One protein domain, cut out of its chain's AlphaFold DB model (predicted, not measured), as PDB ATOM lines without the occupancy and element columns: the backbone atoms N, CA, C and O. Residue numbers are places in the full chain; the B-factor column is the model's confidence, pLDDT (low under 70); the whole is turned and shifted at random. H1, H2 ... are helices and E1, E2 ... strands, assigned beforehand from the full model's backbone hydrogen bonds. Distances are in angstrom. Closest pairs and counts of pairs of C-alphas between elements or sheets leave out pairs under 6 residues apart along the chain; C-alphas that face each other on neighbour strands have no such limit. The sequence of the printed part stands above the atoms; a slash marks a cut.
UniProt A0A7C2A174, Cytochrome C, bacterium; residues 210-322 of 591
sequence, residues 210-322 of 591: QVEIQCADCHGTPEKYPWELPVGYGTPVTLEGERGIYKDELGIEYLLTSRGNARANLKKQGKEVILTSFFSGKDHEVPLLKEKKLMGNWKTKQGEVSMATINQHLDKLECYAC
ATOM      1  N   GLN A 210     403.569 311.137 794.043       88.38
ATOM      2  CA  GLN A 210     404.693 310.400 793.463       88.38
ATOM      3  C   GLN A 210     404.220 309.109 792.788       88.38
ATOM      4  O   GLN A 210     404.596 308.863 791.649       88.38
ATOM      5  N   VAL A 211     403.336 308.347 793.450       90.56
ATOM      6  CA  VAL A 211     402.927 307.007 792.995       90.56
ATOM      7  C   VAL A 211     402.337 307.042 791.583       90.56
ATOM      8  O   VAL A 211     401.285 307.650 791.337       90.56
ATOM      9  N   GLU A 212     403.013 306.382 790.644       90.69
ATOM     10  CA  GLU A 212     402.639 306.361 789.232       90.69
ATOM     11  C   GLU A 212     401.789 305.162 788.826       90.69
ATOM     12  O   GLU A 212     400.995 305.269 787.884       90.69
ATOM     13  N   ILE A 213     401.949 304.037 789.523       92.25
ATOM     14  CA  ILE A 213     401.303 302.784 789.152       92.25
ATOM     15  C   ILE A 213     399.792 302.832 789.400       92.25
ATOM     16  O   ILE A 213     399.308 303.267 790.448       92.25
ATOM     17  N   GLN A 214     399.027 302.358 788.420       94.12
ATOM     18  CA  GLN A 214     397.591 302.126 788.527       94.12
ATOM     19  C   GLN A 214     397.213 300.724 788.059       94.12
ATOM     20  O   GLN A 214     397.877 300.130 787.214       94.12
ATOM     21  N   CYS A 215     396.072 300.217 788.535       95.56
ATOM     22  CA  CYS A 215     395.543 298.908 788.138       95.56
ATOM     23  C   CYS A 215     395.402 298.790 786.608       95.56
ATOM     24  O   CYS A 215     395.763 297.775 786.013       95.56
ATOM     25  N   ALA A 216     394.930 299.862 785.962       96.06
ATOM     26  CA  ALA A 216     394.732 299.924 784.517       96.06
ATOM     27  C   ALA A 216     396.045 299.877 783.711       96.06
ATOM     28  O   ALA A 216     396.008 299.582 782.519       96.06
ATOM     29  N   ASP A 217     397.200 300.114 784.344       96.69
ATOM     30  CA  ASP A 217     398.507 300.033 783.680       96.69
ATOM     31  C   ASP A 217     398.923 298.593 783.382       96.69
ATOM     32  O   ASP A 217     399.711 298.364 782.470       96.69
ATOM     33  N   CYS A 218     398.368 297.633 784.125       97.12
ATOM     34  CA  CYS A 218     398.581 296.204 783.904       97.12
ATOM     35  C   CYS A 218     397.334 295.555 783.289       97.12
ATOM     36  O   CYS A 218     397.432 294.822 782.311       97.12
ATOM     37  N   HIS A 219     396.149 295.848 783.831       96.81
ATOM     38  CA  HIS A 219     394.909 295.143 783.485       96.81
ATOM     39  C   HIS A 219     394.108 295.776 782.338       96.81
ATOM     40  O   HIS A 219     393.259 295.108 781.740       96.81
ATOM     41  N   GLY A 220     394.350 297.056 782.036       96.69
ATOM     42  CA  GLY A 220     393.563 297.833 781.082       96.69
ATOM     43  C   GLY A 220     392.142 298.104 781.582       96.69
ATOM     44  O   GLY A 220     391.886 298.203 782.782       96.69
ATOM     45  N   THR A 221     391.211 298.222 780.643       96.12
ATOM     46  CA  THR A 221     389.762 298.265 780.866       96.12
ATOM     47  C   THR A 221     389.089 297.205 779.988       96.12
ATOM     48  O   THR A 221     389.740 296.630 779.113       96.12
ATOM     49  N   PRO A 222     387.790 296.926 780.164       95.62
ATOM     50  CA  PRO A 222     387.066 296.010 779.282       95.62
ATOM     51  C   PRO A 222     387.044 296.457 777.809       95.62
ATOM     52  O   PRO A 222     386.888 295.618 776.929       95.62
ATOM     53  N   GLU A 223     387.241 297.750 777.525       94.88
ATOM     54  CA  GLU A 223     387.253 298.279 776.151       94.88
ATOM     55  C   GLU A 223     388.659 298.479 775.579       94.88
ATOM     56  O   GLU A 223     388.845 298.471 774.357       94.88
ATOM     57  N   LYS A 224     389.659 298.689 776.443       96.31
ATOM     58  CA  LYS A 224     391.005 299.101 776.036       96.31
ATOM     59  C   LYS A 224     392.094 298.314 776.754       96.31
ATOM     60  O   LYS A 224     392.082 298.203 777.976       96.31
ATOM     61  N   TYR A 225     393.075 297.826 776.003       98.06
ATOM     62  CA  TYR A 225     394.320 297.314 776.576       98.06
ATOM     63  C   TYR A 225     395.087 298.432 777.295       98.06
ATOM     64  O   TYR A 225     394.887 299.609 776.978       98.06
ATOM     65  N   PRO A 226     396.017 298.097 778.210       97.50
ATOM     66  CA  PRO A 226     396.815 299.102 778.912       97.50
ATOM     67  C   PRO A 226     397.502 300.130 777.998       97.50
ATOM     68  O   PRO A 226     397.513 301.320 778.303       97.50
ATOM     69  N   TRP A 227     398.036 299.688 776.854       97.38
ATOM     70  CA  TRP A 227     398.735 300.547 775.891       97.38
ATOM     71  C   TRP A 227     397.800 301.417 775.031       97.38
ATOM     72  O   TRP A 227     398.250 302.408 774.468       97.38
ATOM     73  N   GLU A 228     396.504 301.100 774.956       97.69
ATOM     74  CA  GLU A 228     395.489 301.883 774.219       97.69
ATOM     75  C   GLU A 228     394.875 303.008 775.082       97.69
ATOM     76  O   GLU A 228     394.143 303.880 774.596       97.69
ATOM     77  N   LEU A 229     395.114 302.982 776.397       97.25
ATOM     78  CA  LEU A 229     394.700 304.044 777.315       97.25
ATOM     79  C   LEU A 229     395.587 305.278 777.127       97.25
ATOM     80  O   LEU A 229     396.743 305.121 776.766       97.25
ATOM     81  N   PRO A 230     395.117 306.503 777.400       97.44
ATOM     82  CA  PRO A 230     395.983 307.677 777.371       97.44
ATOM     83  C   PRO A 230     396.956 307.699 778.558       97.44
ATOM     84  O   PRO A 230     396.693 307.138 779.630       97.44
ATOM     85  N   VAL A 231     398.060 308.433 778.405       97.56
ATOM     86  CA  VAL A 231     398.862 308.874 779.558       97.56
ATOM     87  C   VAL A 231     397.997 309.789 780.422       97.56
ATOM     88  O   VAL A 231     397.330 310.699 779.930       97.56
ATOM     89  N   GLY A 232     397.998 309.535 781.721       95.19
ATOM     90  CA  GLY A 232     397.210 310.210 782.738       95.19
ATOM     91  C   GLY A 232     395.840 309.585 782.984       95.19
ATOM     92  O   GLY A 232     395.066 310.143 783.764       95.19
ATOM     93  N   TYR A 233     395.516 308.455 782.336       95.44
ATOM     94  CA  TYR A 233     394.265 307.736 782.586       95.44
ATOM     95  C   TYR A 233     394.047 307.516 784.092       95.44
ATOM     96  O   TYR A 233     394.984 307.218 784.833       95.44
ATOM     97  N   GLY A 234     392.809 307.713 784.546       91.56
ATOM     98  CA  GLY A 234     392.451 307.628 785.962       91.56
ATOM     99  C   GLY A 234     392.805 308.862 786.800       91.56
ATOM    100  O   GLY A 234     392.510 308.871 787.990       91.56
ATOM    101  N   THR A 235     393.388 309.909 786.205       93.25
ATOM    102  CA  THR A 235     393.674 311.186 786.878       93.25
ATOM    103  C   THR A 235     392.942 312.355 786.201       93.25
ATOM    104  O   THR A 235     392.533 312.231 785.043       93.25
ATOM    105  N   PRO A 236     392.821 313.524 786.861       92.38
ATOM    106  CA  PRO A 236     392.255 314.734 786.253       92.38
ATOM    107  C   PRO A 236     393.062 315.304 785.072       92.38
ATOM    108  O   PRO A 236     392.615 316.247 784.416       92.38
ATOM    109  N   VAL A 237     394.267 314.784 784.806       94.38
ATOM    110  CA  VAL A 237     395.194 315.314 783.803       94.38
ATOM    111  C   VAL A 237     395.598 314.206 782.845       94.38
ATOM    112  O   VAL A 237     396.361 313.319 783.202       94.38
ATOM    113  N   THR A 238     395.147 314.290 781.596       96.06
ATOM    114  CA  THR A 238     395.495 313.336 780.532       96.06
ATOM    115  C   THR A 238     396.281 314.007 779.409       96.06
ATOM    116  O   THR A 238     396.163 315.218 779.185       96.06
ATOM    117  N   LEU A 239     397.109 313.245 778.697       96.69
ATOM    118  CA  LEU A 239     397.670 313.637 777.403       96.69
ATOM    119  C   LEU A 239     396.805 313.066 776.272       96.69
ATOM    120  O   LEU A 239     396.112 312.070 776.460       96.69
ATOM    121  N   GLU A 240     396.823 313.727 775.117       95.44
ATOM    122  CA  GLU A 240     396.130 313.241 773.922       95.44
ATOM    123  C   GLU A 240     396.873 312.053 773.304       95.44
ATOM    124  O   GLU A 240     398.103 311.990 773.361       95.44
ATOM    125  N   GLY A 241     396.112 311.150 772.685       95.62
ATOM    126  CA  GLY A 241     396.630 309.945 772.044       95.62
ATOM    127  C   GLY A 241     396.659 308.717 772.954       95.62
ATOM    128  O   GLY A 241     396.247 308.747 774.116       95.62
ATOM    129  N   GLU A 242     397.118 307.612 772.378       96.81
ATOM    130  CA  GLU A 242     397.346 306.358 773.092       96.81
ATOM    131  C   GLU A 242     398.685 306.404 773.830       96.81
ATOM    132  O   GLU A 242     399.641 307.041 773.388       96.81
ATOM    133  N   ARG A 243     398.757 305.721 774.971       95.94
ATOM    134  CA  ARG A 243     399.970 305.608 775.782       95.94
ATOM    135  C   ARG A 243     401.068 304.858 775.038       95.94
ATOM    136  O   ARG A 243     402.224 305.252 775.130       95.94
ATOM    137  N   GLY A 244     400.708 303.802 774.316       96.31
ATOM    138  CA  GLY A 244     401.644 302.958 773.590       96.31
ATOM    139  C   GLY A 244     402.526 302.102 774.501       96.31
ATOM    140  O   GLY A 244     402.175 301.782 775.639       96.31
ATOM    141  N   ILE A 245     403.676 301.715 773.954       96.88
ATOM    142  CA  ILE A 245     404.682 300.844 774.568       96.88
ATOM    143  C   ILE A 245     406.080 301.445 774.398       96.88
ATOM    144  O   ILE A 245     406.309 302.264 773.508       96.88
ATOM    145  N   TYR A 246     407.021 300.999 775.222       96.94
ATOM    146  CA  TYR A 246     408.449 301.199 774.991       96.94
ATOM    147  C   TYR A 246     409.043 299.936 774.368       96.94
ATOM    148  O   TYR A 246     408.781 298.840 774.852       96.94
ATOM    149  N   LYS A 247     409.842 300.084 773.310       96.81
ATOM    150  CA  LYS A 247     410.557 298.976 772.676       96.81
ATOM    151  C   LYS A 247     412.052 299.173 772.890       96.81
ATOM    152  O   LYS A 247     412.567 300.234 772.539       96.81
ATOM    153  N   ASP A 248     412.712 298.190 773.492       94.94
ATOM    154  CA  ASP A 248     414.160 298.241 773.703       94.94
ATOM    155  C   ASP A 248     414.948 297.875 772.429       94.94
ATOM    156  O   ASP A 248     414.377 297.561 771.379       94.94
ATOM    157  N   GLU A 249     416.279 297.921 772.521       95.25
ATOM    158  CA  GLU A 249     417.203 297.613 771.419       95.25
ATOM    159  C   GLU A 249     417.099 296.159 770.928       95.25
ATOM    160  O   GLU A 249     417.401 295.872 769.770       95.25
ATOM    161  N   LEU A 250     416.631 295.247 771.787       94.25
ATOM    162  CA  LEU A 250     416.401 293.833 771.473       94.25
ATOM    163  C   LEU A 250     415.003 293.587 770.891       94.25
ATOM    164  O   LEU A 250     414.659 292.466 770.515       94.25
ATOM    165  N   GLY A 251     414.189 294.635 770.800       94.81
ATOM    166  CA  GLY A 251     412.834 294.582 770.291       94.81
ATOM    167  C   GLY A 251     411.797 294.075 771.289       94.81
ATOM    168  O   GLY A 251     410.666 293.814 770.875       94.81
ATOM    169  N   ILE A 252     412.144 293.958 772.573       96.12
ATOM    170  CA  ILE A 252     411.210 293.586 773.635       96.12
ATOM    171  C   ILE A 252     410.283 294.771 773.906       96.12
ATOM    172  O   ILE A 252     410.721 295.911 774.062       96.12
ATOM    173  N   GLU A 253     408.982 294.491 773.956       97.81
ATOM    174  CA  GLU A 253     407.938 295.483 774.193       97.81
ATOM    175  C   GLU A 253     407.587 295.544 775.686       97.81
ATOM    176  O   GLU A 253     407.118 294.565 776.266       97.81
ATOM    177  N   TYR A 254     407.761 296.711 776.302       97.69
ATOM    178  CA  TYR A 254     407.402 296.993 777.690       97.69
ATOM    179  C   TYR A 254     406.211 297.937 777.759       97.69
ATOM    180  O   TYR A 254     406.101 298.902 776.994       97.69
ATOM    181  N   LEU A 255     405.327 297.690 778.721       97.62
ATOM    182  CA  LEU A 255     404.227 298.601 778.998       97.62
ATOM    183  C   LEU A 255     404.727 299.875 779.681       97.62
ATOM    184  O   LEU A 255     405.721 299.880 780.412       97.62
ATOM    185  N   LEU A 256     404.000 300.965 779.444       96.75
ATOM    186  CA  LEU A 256     404.214 302.230 780.134       96.75
ATOM    187  C   LEU A 256     403.221 302.391 781.294       96.75
ATOM    188  O   LEU A 256     402.068 301.955 781.212       96.75
ATOM    189  N   THR A 257     403.639 303.081 782.352       95.56
ATOM    190  CA  THR A 257     402.772 303.493 783.464       95.56
ATOM    191  C   THR A 257     401.748 304.530 783.019       95.56
ATOM    192  O   THR A 257     401.866 305.138 781.949       95.56
ATOM    193  N   SER A 258     400.767 304.810 783.881       93.94
ATOM    194  CA  SER A 258     399.822 305.907 783.676       93.94
ATOM    195  C   SER A 258     400.516 307.256 783.513       93.94
ATOM    196  O   SER A 258     399.913 308.172 782.975       93.94
ATOM    197  N   ARG A 259     401.788 307.392 783.897       93.56
ATOM    198  CA  ARG A 259     402.563 308.624 783.733       93.56
ATOM    199  C   ARG A 259     403.588 308.562 782.602       93.56
ATOM    200  O   ARG A 259     404.258 309.552 782.346       93.56
ATOM    201  N   GLY A 260     403.666 307.452 781.870       94.75
ATOM    202  CA  GLY A 260     404.483 307.339 780.662       94.75
ATOM    203  C   GLY A 260     405.929 306.892 780.889       94.75
ATOM    204  O   GLY A 260     406.749 307.071 779.987       94.75
ATOM    205  N   ASN A 261     406.264 306.319 782.047       96.06
ATOM    206  CA  ASN A 261     407.547 305.637 782.251       96.06
ATOM    207  C   ASN A 261     407.441 304.161 781.872       96.06
ATOM    208  O   ASN A 261     406.390 303.552 782.052       96.06
ATOM    209  N   ALA A 262     408.524 303.579 781.356       95.44
ATOM    210  CA  ALA A 262     408.561 302.163 781.011       95.44
ATOM    211  C   ALA A 262     408.677 301.279 782.258       95.44
ATOM    212  O   ALA A 262     409.373 301.612 783.217       95.44
ATOM    213  N   ARG A 263     408.016 300.122 782.219       94.56
ATOM    214  CA  ARG A 263     408.039 299.119 783.282       94.56
ATOM    215  C   ARG A 263     408.904 297.937 782.871       94.56
ATOM    216  O   ARG A 263     408.447 297.060 782.148       94.56
ATOM    217  N   ALA A 264     410.134 297.891 783.376       92.00
ATOM    218  CA  ALA A 264     411.109 296.859 783.010       92.00
ATOM    219  C   ALA A 264     410.656 295.422 783.341       92.00
ATOM    220  O   ALA A 264     411.106 294.473 782.706       92.00
ATOM    221  N   ASN A 265     409.740 295.250 784.300       95.25
ATOM    222  CA  ASN A 265     409.164 293.951 784.630       95.25
ATOM    223  C   ASN A 265     407.835 293.631 783.939       95.25
ATOM    224  O   ASN A 265     407.295 292.564 784.199       95.25
ATOM    225  N   LEU A 266     407.287 294.512 783.099       97.19
ATOM    226  CA  LEU A 266     405.945 294.351 782.538       97.19
ATOM    227  C   LEU A 266     406.004 294.336 781.011       97.19
ATOM    228  O   LEU A 266     406.052 295.381 780.358       97.19
ATOM    229  N   LYS A 267     406.019 293.129 780.452       98.06
ATOM    230  CA  LYS A 267     406.262 292.878 779.032       98.06
ATOM    231  C   LYS A 267     404.966 292.565 778.306       98.06
ATOM    232  O   LYS A 267     404.119 291.831 778.811       98.06
ATOM    233  N   LYS A 268     404.844 293.081 777.090       97.62
ATOM    234  CA  LYS A 268     403.784 292.725 776.152       97.62
ATOM    235  C   LYS A 268     404.276 291.603 775.241       97.62
ATOM    236  O   LYS A 268     405.341 291.708 774.638       97.62
ATOM    237  N   GLN A 269     403.481 290.548 775.113       94.62
ATOM    238  CA  GLN A 269     403.741 289.416 774.225       94.62
ATOM    239  C   GLN A 269     402.507 289.187 773.352       94.62
ATOM    240  O   GLN A 269     401.550 288.523 773.735       94.62
ATOM    241  N   GLY A 270     402.476 289.821 772.177       90.50
ATOM    242  CA  GLY A 270     401.276 289.815 771.338       90.50
ATOM    243  C   GLY A 270     400.098 290.496 772.043       90.50
ATOM    244  O   GLY A 270     400.122 291.719 772.208       90.50
ATOM    245  N   LYS A 271     399.084 289.705 772.423       89.44
ATOM    246  CA  LYS A 271     397.907 290.136 773.202       89.44
ATOM    247  C   LYS A 271     397.983 289.764 774.684       89.44
ATOM    248  O   LYS A 271     397.061 290.070 775.424       89.44
ATOM    249  N   GLU A 272     399.065 289.136 775.117       95.75
ATOM    250  CA  GLU A 272     399.296 288.774 776.510       95.75
ATOM    251  C   GLU A 272     400.220 289.793 777.178       95.75
ATOM    252  O   GLU A 272     400.981 290.518 776.521       95.75
ATOM    253  N   VAL A 273     400.142 289.857 778.504       98.06
ATOM    254  CA  VAL A 273     401.020 290.686 779.328       98.06
ATOM    255  C   VAL A 273     401.606 289.817 780.427       98.06
ATOM    256  O   VAL A 273     400.869 289.181 781.178       98.06
ATOM    257  N   ILE A 274     402.934 289.820 780.524       98.25
ATOM    258  CA  ILE A 274     403.690 289.067 781.521       98.25
ATOM    259  C   ILE A 274     404.363 290.048 782.475       98.25
ATOM    260  O   ILE A 274     405.101 290.938 782.044       98.25
ATOM    261  N   LEU A 275     404.110 289.874 783.771       97.94
ATOM    262  CA  LEU A 275     404.852 290.525 784.840       97.94
ATOM    263  C   LEU A 275     405.896 289.551 785.390       97.94
ATOM    264  O   LEU A 275     405.526 288.504 785.912       97.94
ATOM    265  N   THR A 276     407.177 289.899 785.325       97.56
ATOM    266  CA  THR A 276     408.259 289.115 785.945       97.56
ATOM    267  C   THR A 276     408.586 289.693 787.321       97.56
ATOM    268  O   THR A 276     409.010 290.842 787.417       97.56
ATOM    269  N   SER A 277     408.419 288.932 788.401       96.88
ATOM    270  CA  SER A 277     408.750 289.418 789.747       96.88
ATOM    271  C   SER A 277     410.242 289.758 789.855       96.88
ATOM    272  O   SER A 277     411.097 288.924 789.554       96.88
ATOM    273  N   PHE A 278     410.580 290.962 790.318       94.31
ATOM    274  CA  PHE A 278     411.959 291.367 790.592       94.31
ATOM    275  C   PHE A 278     412.555 290.608 791.775       94.31
ATOM    276  O   PHE A 278     413.768 290.394 791.822       94.31
ATOM    277  N   PHE A 279     411.716 290.180 792.719       94.56
ATOM    278  CA  PHE A 279     412.160 289.411 793.873       94.56
ATOM    279  C   PHE A 279     412.447 287.953 793.496       94.56
ATOM    280  O   PHE A 279     413.578 287.476 793.638       94.56
ATOM    281  N   SER A 280     411.438 287.248 792.974       95.56
ATOM    282  CA  SER A 280     411.519 285.800 792.741       95.56
ATOM    283  C   SER A 280     411.987 285.411 791.334       95.56
ATOM    284  O   SER A 280     412.421 284.280 791.131       95.56
ATOM    285  N   GLY A 281     411.906 286.319 790.356       95.81
ATOM    286  CA  GLY A 281     412.111 286.011 788.936       95.81
ATOM    287  C   GLY A 281     410.955 285.238 788.294       95.81
ATOM    288  O   GLY A 281     411.062 284.837 787.138       95.81
ATOM    289  N   LYS A 282     409.865 284.995 789.030       97.31
ATOM    290  CA  LYS A 282     408.694 284.264 788.544       97.31
ATOM    291  C   LYS A 282     407.885 285.117 787.572       97.31
ATOM    292  O   LYS A 282     407.604 286.280 787.853       97.31
ATOM    293  N   ASP A 283     407.458 284.508 786.474       97.88
ATOM    294  CA  ASP A 283     406.533 285.128 785.530       97.88
ATOM    295  C   ASP A 283     405.075 284.953 785.972       97.88
ATOM    296  O   ASP A 283     404.644 283.889 786.433       97.88
ATOM    297  N   HIS A 284     404.304 286.022 785.806       97.81
ATOM    298  CA  HIS A 284     402.886 286.097 786.105       97.81
ATOM    299  C   HIS A 284     402.132 286.602 784.880       97.81
ATOM    300  O   HIS A 284     402.353 287.720 784.418       97.81
ATOM    301  N   GLU A 285     401.193 285.801 784.389       97.25
ATOM    302  CA  GLU A 285     400.253 286.252 783.370       97.25
ATOM    303  C   GLU A 285     399.267 287.256 783.981       97.25
ATOM    304  O   GLU A 285     398.590 286.975 784.980       97.25
ATOM    305  N   VAL A 286     399.196 288.448 783.393       97.44
ATOM    306  CA  VAL A 286     398.311 289.513 783.852       97.44
ATOM    307  C   VAL A 286     396.924 289.328 783.228       97.44
ATOM    308  O   VAL A 286     396.792 289.365 782.005       97.44
ATOM    309  N   PRO A 287     395.849 289.195 784.030       95.12
ATOM    310  CA  PRO A 287     394.502 289.071 783.489       95.12
ATOM    311  C   PRO A 287     394.045 290.400 782.872       95.12
ATOM    312  O   PRO A 287     393.730 291.351 783.592       95.12
ATOM    313  N   LEU A 288     393.980 290.452 781.540       97.25
ATOM    314  CA  LEU A 288     393.537 291.622 780.780       97.25
ATOM    315  C   LEU A 288     392.012 291.698 780.705       97.25
ATOM    316  O   LEU A 288     391.354 290.777 780.220       97.25
ATOM    317  N   LEU A 289     391.432 292.820 781.135       95.69
ATOM    318  CA  LEU A 289     389.973 292.974 781.213       95.69
ATOM    319  C   LEU A 289     389.289 292.918 779.840       95.69
ATOM    320  O   LEU A 289     388.199 292.357 779.724       95.69
ATOM    321  N   LYS A 290     389.936 293.446 778.796       96.06
ATOM    322  CA  LYS A 290     389.439 293.387 777.413       96.06
ATOM    323  C   LYS A 290     389.348 291.956 776.891       96.06
ATOM    324  O   LYS A 290     388.314 291.571 776.356       96.06
ATOM    325  N   GLU A 291     390.378 291.145 777.127       95.81
ATOM    326  CA  GLU A 291     390.362 289.717 776.782       95.81
ATOM    327  C   GLU A 291     389.259 288.975 777.540       95.81
ATOM    328  O   GLU A 291     388.519 288.182 776.958       95.81
ATOM    329  N   LYS A 292     389.068 289.300 778.826       93.88
ATOM    330  CA  LYS A 292     387.973 288.721 779.610       93.88
ATOM    331  C   LYS A 292     386.597 289.031 779.044       93.88
ATOM    332  O   LYS A 292     385.754 288.137 778.991       93.88
ATOM    333  N   LYS A 293     386.384 290.273 778.603       93.62
ATOM    334  CA  LYS A 293     385.142 290.698 777.954       93.62
ATOM    335  C   LYS A 293     384.922 289.963 776.630       93.62
ATOM    336  O   LYS A 293     383.834 289.446 776.412       93.62
ATOM    337  N   LEU A 294     385.942 289.897 775.772       93.38
ATOM    338  CA  LEU A 294     385.853 289.258 774.452       93.38
ATOM    339  C   LEU A 294     385.569 287.755 774.546       93.38
ATOM    340  O   LEU A 294     384.798 287.227 773.750       93.38
ATOM    341  N   MET A 295     386.166 287.079 775.530       93.44
ATOM    342  CA  MET A 295     385.959 285.649 775.766       93.44
ATOM    343  C   MET A 295     384.746 285.327 776.648       93.44
ATOM    344  O   MET A 295     384.404 284.155 776.790       93.44
ATOM    345  N   GLY A 296     384.132 286.322 777.296       90.19
ATOM    346  CA  GLY A 296     383.067 286.103 778.282       90.19
ATOM    347  C   GLY A 296     383.513 285.301 779.515       90.19
ATOM    348  O   GLY A 296     382.712 284.577 780.095       90.19
ATOM    349  N   ASN A 297     384.790 285.388 779.923       90.94
ATOM    350  CA  ASN A 297     385.387 284.518 780.956       90.94
ATOM    351  C   ASN A 297     385.628 285.219 782.315       90.94
ATOM    352  O   ASN A 297     386.691 285.130 782.956       90.94
ATOM    353  N   TRP A 298     384.621 285.952 782.777       89.75
ATOM    354  CA  TRP A 298     384.645 286.613 784.079       89.75
ATOM    355  C   TRP A 298     384.648 285.601 785.228       89.75
ATOM    356  O   TRP A 298     383.989 284.569 785.173       89.75
ATOM    357  N   LYS A 299     385.388 285.903 786.305       88.94
ATOM    358  CA  LYS A 299     385.406 285.041 787.500       88.94
ATOM    359  C   LYS A 299     384.087 285.077 788.270       88.94
ATOM    360  O   LYS A 299     383.752 284.111 788.944       88.94
ATOM    361  N   THR A 300     383.385 286.206 788.219       87.56
ATOM    362  CA  THR A 300     382.098 286.405 788.886       87.56
ATOM    363  C   THR A 300     381.170 287.205 787.983       87.56
ATOM    364  O   THR A 300     381.606 288.113 787.270       87.56
ATOM    365  N   LYS A 301     379.874 286.903 788.070       82.81
ATOM    366  CA  LYS A 301     378.803 287.631 787.379       82.81
ATOM    367  C   LYS A 301     378.737 289.095 787.824       82.81
ATOM    368  O   LYS A 301     378.585 289.999 787.012       82.81
ATOM    369  N   GLN A 302     378.944 289.348 789.116       83.25
ATOM    370  CA  GLN A 302     379.038 290.698 789.670       83.25
ATOM    371  C   GLN A 302     380.204 291.481 789.052       83.25
ATOM    372  O   GLN A 302     380.060 292.668 788.770       83.25
ATOM    373  N   GLY A 303     381.347 290.831 788.808       87.50
ATOM    374  CA  GLY A 303     382.500 291.446 788.147       87.50
ATOM    375  C   GLY A 303     382.187 291.860 786.709       87.50
ATOM    376  O   GLY A 303     382.487 292.985 786.322       87.50
ATOM    377  N   GLU A 304     381.518 290.990 785.950       87.56
ATOM    378  CA  GLU A 304     381.055 291.297 784.592       87.56
ATOM    379  C   GLU A 304     380.096 292.493 784.565       87.56
ATOM    380  O   GLU A 304     380.327 293.466 783.847       87.56
ATOM    381  N   VAL A 305     379.042 292.458 785.386       84.12
ATOM    382  CA  VAL A 305     378.041 293.531 785.432       84.12
ATOM    383  C   VAL A 305     378.684 294.848 785.871       84.12
ATOM    384  O   VAL A 305     378.515 295.878 785.214       84.12
ATOM    385  N   SER A 306     379.456 294.827 786.960       87.06
ATOM    386  CA  SER A 306     380.040 296.042 787.530       87.06
ATOM    387  C   SER A 306     381.077 296.695 786.621       87.06
ATOM    388  O   SER A 306     381.071 297.919 786.536       87.06
ATOM    389  N   MET A 307     381.933 295.922 785.942       88.88
ATOM    390  CA  MET A 307     383.022 296.472 785.128       88.88
ATOM    391  C   MET A 307     382.660 296.636 783.651       88.88
ATOM    392  O   MET A 307     383.083 297.615 783.050       88.88
ATOM    393  N   ALA A 308     381.916 295.703 783.052       86.25
ATOM    394  CA  ALA A 308     381.672 295.690 781.606       86.25
ATOM    395  C   ALA A 308     380.274 296.176 781.193       86.25
ATOM    396  O   ALA A 308     380.068 296.470 780.018       86.25
ATOM    397  N   THR A 309     379.316 296.250 782.128       81.69
ATOM    398  CA  THR A 309     377.944 296.714 781.834       81.69
ATOM    399  C   THR A 309     377.664 298.112 782.391       81.69
ATOM    400  O   THR A 309     376.979 298.900 781.744       81.69
ATOM    401  N   ILE A 310     378.194 298.448 783.571       82.75
ATOM    402  CA  ILE A 310     377.966 299.743 784.234       82.75
ATOM    403  C   ILE A 310     379.222 300.621 784.115       82.75
ATOM    404  O   ILE A 310     380.062 300.668 785.014       82.75
ATOM    405  N   ASN A 311     379.341 301.352 783.003       83.38
ATOM    406  CA  ASN A 311     380.529 302.162 782.681       83.38
ATOM    407  C   ASN A 311     380.881 303.203 783.758       83.38
ATOM    408  O   ASN A 311     382.056 303.491 783.989       83.38
ATOM    409  N   GLN A 312     379.880 303.721 784.479       86.69
ATOM    410  CA  GLN A 312     380.076 304.704 785.543       86.69
ATOM    411  C   GLN A 312     381.008 304.196 786.648       86.69
ATOM    412  O   GLN A 312     381.692 305.011 787.267       86.69
ATOM    413  N   HIS A 313     381.076 302.883 786.897       91.12
ATOM    414  CA  HIS A 313     382.019 302.348 787.872       91.12
ATOM    415  C   HIS A 313     383.468 302.565 787.433       91.12
ATOM    416  O   HIS A 313     384.268 303.043 788.228       91.12
ATOM    417  N   LEU A 314     383.813 302.307 786.172       90.31
ATOM    418  CA  LEU A 314     385.181 302.529 785.687       90.31
ATOM    419  C   LEU A 314     385.541 304.019 785.606       90.31
ATOM    420  O   LEU A 314     386.681 304.411 785.884       90.31
ATOM    421  N   ASP A 315     384.558 304.860 785.285       89.56
ATOM    422  CA  ASP A 315     384.754 306.303 785.178       89.56
ATOM    423  C   ASP A 315     384.936 306.971 786.547       89.56
ATOM    424  O   ASP A 315     385.734 307.902 786.687       89.56
ATOM    425  N   LYS A 316     384.181 306.521 787.558       92.88
ATOM    426  CA  LYS A 316     384.076 307.206 788.854       92.88
ATOM    427  C   LYS A 316     384.785 306.508 789.997       92.88
ATOM    428  O   LYS A 316     385.170 307.207 790.927       92.88
ATOM    429  N   LEU A 317     384.955 305.189 789.973       94.62
ATOM    430  CA  LEU A 317     385.582 304.457 791.071       94.62
ATOM    431  C   LEU A 317     387.058 304.204 790.777       94.62
ATOM    432  O   LEU A 317     387.504 304.050 789.635       94.62
ATOM    433  N   GLU A 318     387.821 304.147 791.855       96.44
ATOM    434  CA  GLU A 318     389.080 303.426 791.881       96.44
ATOM    435  C   GLU A 318     388.798 301.920 791.887       96.44
ATOM    436  O   GLU A 318     387.894 301.459 792.584       96.44
ATOM    437  N   CYS A 319     389.589 301.116 791.169       94.94
ATOM    438  CA  CYS A 319     389.386 299.661 791.135       94.94
ATOM    439  C   CYS A 319     389.427 299.051 792.548       94.94
ATOM    440  O   CYS A 319     388.621 298.188 792.895       94.94
ATOM    441  N   TYR A 320     390.320 299.562 793.399       95.62
ATOM    442  CA  TYR A 320     390.464 299.124 794.785       95.62
ATOM    443  C   TYR A 320     389.314 299.572 795.702       95.62
ATOM    444  O   TYR A 320     389.243 299.084 796.826       95.62
ATOM    445  N   ALA A 321     388.390 300.431 795.248       95.75
ATOM    446  CA  ALA A 321     387.141 300.702 795.966       95.75
ATOM    447  C   ALA A 321     386.206 299.490 795.973       95.75
ATOM    448  O   ALA A 321     385.525 299.262 796.966       95.75
ATOM    449  N   CYS A 322     386.218 298.707 794.890       93.12
ATOM    450  CA  CYS A 322     385.492 297.443 794.784       93.12
ATOM    451  C   CYS A 322     386.355 296.275 795.274       93.12
ATOM    452  O   CYS A 322     385.899 295.431 796.036       93.12
TER     453      CYS A 322
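AT A GLANCE: This is residues 210 to 322 of the 591 residues of the protein "Cytochrome C" of bacterium (UniProt A0A7C2A174). A strongly twisted sheet of five strands makes one end of the domain, and four short helices, H2 to H5, follow one another in a loose arc at the other end; the small helix H1 lies in the middle between them. A long loop, residues 220 to 244, leads from H1 to the first strand, E1. The printed part has 113 residues with five named helices and five named strands, in the order H1 E1 E2 E3 E4 E5 H2 H3 H4 H5, and under half of the residues are in named elements. The class is mixed, helices and strands; the sheet, in the order E1 E2 E3 E4 E5, is antiparallel throughout. The whole is compact, with a radius of gyration of the C-alphas of 14.2 A and spans of 41 by 31 by 24 A.

HOW THE PARTS SIT: H1, residues 215 to 219, only grazes the sheet with its residues 217 to 219. The sheet is a meander, each strand the antiparallel neighbour of the one before. E1, residues 245 to 247, and E2, residues 253 to 256, form a hairpin, with N 254 and O 246 2.8 A apart. E2 and E3, residues 262 to 269, form another, with N 268 and O 253 at 2.8 A; E3 bends by 94 degrees at residue 265. E3 and E4, residues 272 to 276, have N 267 and O 274 at 2.9 A, and E4 and E5, residues 283 to 285, have N 284 and O 275 at 2.8 A; both pairs are hairpins. H2, residues 289 to 295, is close to H1 but not clearly touching, the closest C-alphas being those of His 219 and Leu 289, 5.9 A. H3, residues 301 to 309, is close to H2 but not clearly touching, Lys 293 and Ala 308 having the closest C-alphas at 7.1 A; the lines are about perpendicular at 75 degrees. H4, residues 311 to 316, and H3 only just touch, only at the corner, with 3 pairs of C-alphas within 8 A, the closest those of Met 307 and Leu 314 at 6.5 A. H5, residues 319 to 322, and H4 meet only through their link. H5 is close to H1 but not clearly touching, with the C-alphas of Cys 215 and Cys 319 closest at 6.9 A. Every O i to N i+4 pair is within hydrogen-bond range in H1, H2, H3 and H4; H5 is too short for such a pair.

IN THESE COORDINATES: H1 begins at C-alpha 215, (395.543, 298.908, 788.138). E3, the longest strand by residues, measures 15.2 A from first to last C-alpha, and E4 13.0 A. H3 measures 10.7 A and H2 10.0 A. H5 ends at C-alpha 322, (385.492, 297.443, 794.784).

THE WHOLE: The C-alphas of Glu 249 and Gln 302 are the two farthest apart, 42.9 A. The printed part has no cut. The link from H1 to E1, 25 residues, is long. The mean pLDDT of the printed part is 94.0, and no printed residue is under 70.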